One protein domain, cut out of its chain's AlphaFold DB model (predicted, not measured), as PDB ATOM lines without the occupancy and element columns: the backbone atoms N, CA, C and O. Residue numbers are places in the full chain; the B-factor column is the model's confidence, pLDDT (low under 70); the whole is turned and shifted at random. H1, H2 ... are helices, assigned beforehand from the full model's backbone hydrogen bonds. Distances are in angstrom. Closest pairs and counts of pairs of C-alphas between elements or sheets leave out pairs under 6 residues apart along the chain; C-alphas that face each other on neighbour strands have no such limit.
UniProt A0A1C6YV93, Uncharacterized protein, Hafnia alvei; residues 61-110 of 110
ATOM      1  N   GLU A  61     123.211 169.501 109.927       93.44
ATOM      2  CA  GLU A  61     124.056 168.450 109.358       93.44
ATOM      3  C   GLU A  61     124.759 167.672 110.473       93.44
ATOM      4  O   GLU A  61     124.517 166.479 110.602       93.44
ATOM      5  N   LEU A  62     125.490 168.341 111.372       93.81
ATOM      6  CA  LEU A  62     126.182 167.677 112.488       93.81
ATOM      7  C   LEU A  62     125.221 166.907 113.409       93.81
ATOM      8  O   LEU A  62     125.578 165.873 113.972       93.81
ATOM      9  N   PHE A  63     123.988 167.389 113.571       96.12
ATOM     10  CA  PHE A  63     122.963 166.649 114.306       96.12
ATOM     11  C   PHE A  63     122.553 165.356 113.584       96.12
ATOM     12  O   PHE A  63     122.411 164.315 114.228       96.12
ATOM     13  N   CYS A  64     122.412 165.401 112.258       95.00
ATOM     14  CA  CYS A  64     122.162 164.223 111.427       95.00
ATOM     15  C   CYS A  64     123.342 163.242 111.463       95.00
ATOM     16  O   CYS A  64     123.130 162.045 111.665       95.00
ATOM     17  N   GLU A  65     124.579 163.743 111.361       94.38
ATOM     18  CA  GLU A  65     125.800 162.945 111.518       94.38
ATOM     19  C   GLU A  65     125.791 162.208 112.857       94.38
ATOM     20  O   GLU A  65     125.911 160.984 112.908       94.38
ATOM     21  N   PHE A  66     125.564 162.940 113.953       94.12
ATOM     22  CA  PHE A  66     125.504 162.362 115.290       94.12
ATOM     23  C   PHE A  66     124.421 161.287 115.404       94.12
ATOM     24  O   PHE A  66     124.666 160.231 115.987       94.12
ATOM     25  N   MET A  67     123.241 161.515 114.823       94.88
ATOM     26  CA  MET A  67     122.146 160.544 114.833       94.88
ATOM     27  C   MET A  67     122.543 159.228 114.153       94.88
ATOM     28  O   MET A  67     122.285 158.157 114.699       94.88
ATOM     29  N   ILE A  68     123.231 159.301 113.013       95.12
ATOM     30  CA  ILE A  68     123.737 158.131 112.285       95.12
ATOM     31  C   ILE A  68     124.803 157.395 113.104       95.12
ATOM     32  O   ILE A  68     124.754 156.171 113.237       95.12
ATOM     33  N   LEU A  69     125.749 158.131 113.694       94.06
ATOM     34  CA  LEU A  69     126.793 157.544 114.537       94.06
ATOM     35  C   LEU A  69     126.195 156.832 115.760       94.06
ATOM     36  O   LEU A  69     126.663 155.757 116.136       94.06
ATOM     37  N   GLN A  70     125.140 157.392 116.358       93.88
ATOM     38  CA  GLN A  70     124.412 156.762 117.462       93.88
ATOM     39  C   GLN A  70     123.653 155.503 117.025       93.88
ATOM     40  O   GLN A  70     123.666 154.511 117.758       93.88
ATOM     41  N   ASP A  71     123.024 155.524 115.849       94.69
ATOM     42  CA  ASP A  71     122.267 154.390 115.305       94.69
ATOM     43  C   ASP A  71     123.171 153.178 115.045       94.69
ATOM     44  O   ASP A  71     122.883 152.061 115.478       94.69
ATOM     45  N   PHE A  72     124.337 153.416 114.436       93.31
ATOM     46  CA  PHE A  72     125.333 152.374 114.185       93.31
ATOM     47  C   PHE A  72     126.227 152.053 115.385       93.31
ATOM     48  O   PHE A  72     127.011 151.104 115.319       93.31
ATOM     49  N   ARG A  73     126.114 152.809 116.487       92.50
ATOM     50  CA  ARG A  73     127.028 152.745 117.642       92.50
ATOM     51  C   ARG A  73     128.493 152.866 117.217       92.50
ATOM     52  O   ARG A  73     129.356 152.141 117.716       92.50
ATOM     53  N   THR A  74     128.757 153.764 116.275       91.75
ATOM     54  CA  THR A  74     130.090 153.993 115.727       91.75
ATOM     55  C   THR A  74     131.017 154.506 116.834       91.75
ATOM     56  O   THR A  74     130.718 155.537 117.442       91.75
ATOM     57  N   PRO A  75     132.142 153.822 117.113       91.81
ATOM     58  CA  PRO A  75     133.144 154.310 118.052       91.81
ATOM     59  C   PRO A  75     133.691 155.678 117.637       91.81
ATOM     60  O   PRO A  75     133.902 155.941 116.449       91.81
ATOM     61  N   SER A  76     133.962 156.543 118.616       88.38
ATOM     62  CA  SER A  76     134.463 157.899 118.367       88.38
ATOM     63  C   SER A  76     135.774 157.912 117.587       88.38
ATOM     64  O   SER A  76     135.995 158.805 116.780       88.38
ATOM     65  N   GLU A  77     136.627 156.910 117.775       94.31
ATOM     66  CA  GLU A  77     137.916 156.780 117.096       94.31
ATOM     67  C   GLU A  77     137.744 156.620 115.580       94.31
ATOM     68  O   GLU A  77     138.565 157.113 114.805       94.31
ATOM     69  N   ILE A  78     136.657 155.974 115.145       92.38
ATOM     70  CA  ILE A  78     136.351 155.815 113.721       92.38
ATOM     71  C   ILE A  78     135.950 157.168 113.140       92.38
ATOM     72  O   ILE A  78     136.541 157.605 112.162       92.38
ATOM     73  N   TYR A  79     135.029 157.880 113.789       90.62
ATOM     74  CA  TYR A  79     134.613 159.208 113.332       90.62
ATOM     75  C   TYR A  79     135.762 160.229 113.332       90.62
ATOM     76  O   TYR A  79     135.885 161.035 112.416       90.62
ATOM     77  N   LEU A  80     136.640 160.183 114.335       91.62
ATOM     78  CA  LEU A  80     137.791 161.084 114.417       91.62
ATOM     79  C   LEU A  80     138.873 160.781 113.371       91.62
ATOM     80  O   LEU A  80     139.627 161.682 113.011       91.62
ATOM     81  N   SER A  81     138.970 159.534 112.903       95.25
ATOM     82  CA  SER A  81     139.911 159.144 111.844       95.25
ATOM     83  C   SER A  81     139.341 159.344 110.439       95.25
ATOM     84  O   SER A  81     140.092 159.675 109.523       95.25
ATOM     85  N   ASP A  82     138.025 159.207 110.285       94.44
ATOM     86  CA  ASP A  82     137.286 159.482 109.058       94.44
ATOM     87  C   ASP A  82     135.966 160.210 109.374       94.44
ATOM     88  O   ASP A  82     134.935 159.569 109.616       94.44
ATOM     89  N   PRO A  83     135.960 161.556 109.332       91.19
ATOM     90  CA  PRO A  83     134.746 162.336 109.550       91.19
ATOM     91  C   PRO A  83     133.643 162.056 108.527       91.19
ATOM     92  O   PRO A  83     132.486 162.332 108.810       91.19
ATOM     93  N   ALA A  84     133.958 161.495 107.354       93.38
ATOM     94  CA  ALA A  84     132.962 161.172 106.334       93.38
ATOM     95  C   ALA A  84     132.311 159.794 106.544       93.38
ATOM     96  O   ALA A  84     131.377 159.454 105.812       93.38
ATOM     97  N   CYS A  85     132.740 159.011 107.543       92.19
ATOM     98  CA  CYS A  85     132.260 157.642 107.744       92.19
ATOM     99  C   CYS A  85     130.736 157.549 107.930       92.19
ATOM    100  O   CYS A  85     130.138 156.543 107.536       92.19
ATOM    101  N   TRP A  86     130.094 158.603 108.455       92.44
ATOM    102  CA  TRP A  86     128.641 158.665 108.625       92.44
ATOM    103  C   TRP A  86     127.897 158.515 107.297       92.44
ATOM    104  O   TRP A  86     126.866 157.853 107.273       92.44
ATOM    105  N   LYS A  87     128.451 159.011 106.179       92.62
ATOM    106  CA  LYS A  87     127.850 158.922 104.833       92.62
ATOM    107  C   LYS A  87     127.678 157.487 104.344       92.62
ATOM    108  O   LYS A  87     126.860 157.221 103.471       92.62
ATOM    109  N   SER A  88     128.369 156.530 104.965       90.00
ATOM    110  CA  SER A  88     128.204 155.102 104.672       90.00
ATOM    111  C   SER A  88     126.761 154.614 104.854       90.00
ATOM    112  O   SER A  88     126.392 153.602 104.253       90.00
ATOM    113  N   TYR A  89     125.933 155.336 105.628       91.25
ATOM    114  CA  TYR A  89     124.504 155.049 105.784       91.25
ATOM    115  C   TYR A  89     123.751 154.999 104.445       91.25
ATOM    116  O   TYR A  89     122.815 154.213 104.309       91.25
ATOM    117  N   GLU A  90     124.179 155.764 103.435       91.50
ATOM    118  CA  GLU A  90     123.552 155.794 102.108       91.50
ATOM    119  C   GLU A  90     123.606 154.425 101.418       91.50
ATOM    120  O   GLU A  90     122.653 154.019 100.750       91.50
ATOM    121  N   PHE A  91     124.676 153.660 101.654       91.56
ATOM    122  CA  PHE A  91     124.850 152.308 101.119       91.56
ATOM    123  C   PHE A  91     124.178 151.231 101.981       91.56
ATOM    124  O   PHE A  91     124.012 150.088 101.548       91.56
ATOM    125  N   CYS A  92     123.780 151.568 103.209       91.88
ATOM    126  CA  CYS A  92     123.167 150.638 104.150       91.88
ATOM    127  C   CYS A  92     121.863 151.159 104.769       91.88
ATOM    128  O   CYS A  92     121.523 150.757 105.879       91.88
ATOM    129  N   LYS A  93     121.073 151.946 104.017       92.12
ATOM    130  CA  LYS A  93     119.761 152.480 104.448       92.12
ATOM    131  C   LYS A  93     118.840 151.411 105.057       92.12
ATOM    132  O   LYS A  93     118.145 151.677 106.026       92.12
ATOM    133  N   HIS A  94     118.901 150.171 104.561       91.62
ATOM    134  CA  HIS A  94     118.144 149.022 105.082       91.62
ATOM    135  C   HIS A  94     118.509 148.593 106.519       91.62
ATOM    136  O   HIS A  94     117.798 147.782 107.109       91.62
ATOM    137  N   LYS A  95     119.629 149.080 107.064       92.56
ATOM    138  CA  LYS A  95     120.077 148.848 108.446       92.56
ATOM    139  C   LYS A  95     119.820 150.041 109.362       92.56
ATOM    140  O   LYS A  95     119.950 149.877 110.570       92.56
ATOM    141  N   VAL A  96     119.496 151.203 108.796       94.00
ATOM    142  CA  VAL A  96     119.231 152.424 109.557       94.00
ATOM    143  C   VAL A  96     117.872 152.294 110.234       94.00
ATOM    144  O   VAL A  96     116.909 151.817 109.624       94.00
ATOM    145  N   THR A  97     117.767 152.722 111.490       94.38
ATOM    146  CA  THR A  97     116.476 152.778 112.183       94.38
ATOM    147  C   THR A  97     115.491 153.616 111.355       94.38
ATOM    148  O   THR A  97     115.803 154.763 111.039       94.38
ATOM    149  N   PRO A  98     114.269 153.127 111.049       94.56
ATOM    150  CA  PRO A  98     113.344 153.831 110.154       94.56
ATOM    151  C   PRO A  98     113.077 155.286 110.550       94.56
ATOM    152  O   PRO A  98     113.033 156.161 109.702       94.56
ATOM    153  N   LYS A  99     112.988 155.570 111.855       94.50
ATOM    154  CA  LYS A  99     112.777 156.934 112.360       94.50
ATOM    155  C   LYS A  99     113.966 157.865 112.180       94.50
ATOM    156  O   LYS A  99     113.762 159.068 112.059       94.50
ATOM    157  N   VAL A 100     115.179 157.320 112.150       94.69
ATOM    158  CA  VAL A 100     116.374 158.077 111.775       94.69
ATOM    159  C   VAL A 100     116.303 158.395 110.288       94.69
ATOM    160  O   VAL A 100     116.420 159.557 109.924       94.69
ATOM    161  N   LEU A 101     116.005 157.406 109.443       94.31
ATOM    162  CA  LEU A 101     115.881 157.615 107.999       94.31
ATOM    163  C   LEU A 101     114.794 158.650 107.651       94.31
ATOM    164  O   LEU A 101     115.091 159.607 106.942       94.31
ATOM    165  N   ASP A 102     113.599 158.532 108.246       94.19
ATOM    166  CA  ASP A 102     112.495 159.500 108.110       94.19
ATOM    167  C   ASP A 102     112.941 160.935 108.458       94.19
ATOM    168  O   ASP A 102     112.456 161.910 107.880       94.19
ATOM    169  N   TYR A 103     113.816 161.085 109.458       94.69
ATOM    170  CA  TYR A 103     114.344 162.384 109.866       94.69
ATOM    171  C   TYR A 103     115.397 162.895 108.880       94.69
ATOM    172  O   TYR A 103     115.338 164.062 108.494       94.69
ATOM    173  N   LEU A 104     116.326 162.038 108.449       93.50
ATOM    174  CA  LEU A 104     117.379 162.385 107.494       93.50
ATOM    175  C   LEU A 104     116.790 162.844 106.158       93.50
ATOM    176  O   LEU A 104     117.161 163.907 105.678       93.50
ATOM    177  N   GLU A 105     115.807 162.126 105.611       91.69
ATOM    178  CA  GLU A 105     115.160 162.471 104.334       91.69
ATOM    179  C   GLU A 105     114.483 163.851 104.352       91.69
ATOM    180  O   GLU A 105     114.384 164.517 103.323       91.69
ATOM    181  N   LYS A 106     114.037 164.312 105.525       91.31
ATOM    182  CA  LYS A 106     113.437 165.645 105.691       91.31
ATOM    183  C   LYS A 106     114.469 166.767 105.795       91.31
ATOM    184  O   LYS A 106     114.134 167.907 105.485       91.31
ATOM    185  N   HIS A 107     115.677 166.472 106.274       89.38
ATOM    186  CA  HIS A 107     116.654 167.490 106.686       89.38
ATOM    187  C   HIS A 107     117.946 167.492 105.860       89.38
ATOM    188  O   HIS A 107     118.670 168.483 105.886       89.38
ATOM    189  N   LEU A 108     118.215 166.423 105.111       84.81
ATOM    190  CA  LEU A 108     119.316 166.285 104.163       84.81
ATOM    191  C   LEU A 108     118.753 165.828 102.805       84.81
ATOM    192  O   LEU A 108     118.886 164.653 102.457       84.81
ATOM    193  N   PRO A 109     118.060 166.710 102.058       63.41
ATOM    194  CA  PRO A 109     117.642 166.383 100.698       63.41
ATOM    195  C   PRO A 109     118.874 166.193  99.796       63.41
ATOM    196  O   PRO A 109     119.876 166.884  99.984       63.41
ATOM    197  N   GLU A 110     118.778 165.239  98.863       60.19
ATOM    198  CA  GLU A 110     119.829 164.872  97.890       60.19
ATOM    199  C   GLU A 110     120.396 166.059  97.092       60.19
ATOM    200  O   GLU A 110     119.614 166.965  96.711       60.19
TER     201      GLU A 110
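What this domain is: This is residues 61 to 110 of the 110 residues of an uncharacterized protein of Hafnia alvei (UniProt A0A1C6YV93). H1 and H4 stand side by side, running opposite ways; H3 packs across H1, and little H2 lies at the far end from H4. The printed part has 50 residues with four named helices, H1 to H4 in chain order, and no named strand: all helix. It is compact, with a radius of gyration of the C-alphas of 10.3 A and spans of 28 by 19 by 16 A.

Where its parts are: From first to last C-alpha, H1, residues 61 to 72, is 16.8 A long, beginning at (124.056, 168.450, 109.358). H4, residues 98 to 107, is 14.5 A, ending at (116.654, 167.490, 106.686). H3, residues 85 to 91, is 11.3 A; H2, residues 76 to 81, is 8.6 A.

How they stand to each other: H1 touches H4 at a shallow tilt of 14 degrees; their closest C-alphas, Cys 64 and Leu 104, are 6.5 A apart. H1, with residues 65 to 69 alone, touches H3, about perpendicular at 74 degrees; closest are C-alphas Glu 65 and Trp 86, 5.9 A. H2 and H3 only just touch, only at the corner, with 3 pairs of C-alphas within 8 A, the closest Tyr 79 and Cys 85 at 6.3 A. H2 and H4 are apart. O i to N i+4 pairs are within hydrogen-bond range throughout H1 and H2, 5 of 6 in H4 and 0 of 3 in H3, where 4 of 4 O i to N i+3 pairs are.

The domain as a whole: The farthest C-alphas, Glu 77 and Lys 106, are 28.4 A apart. The printed part has no cut and no long link; residues 109 to 110 have pLDDT under 70.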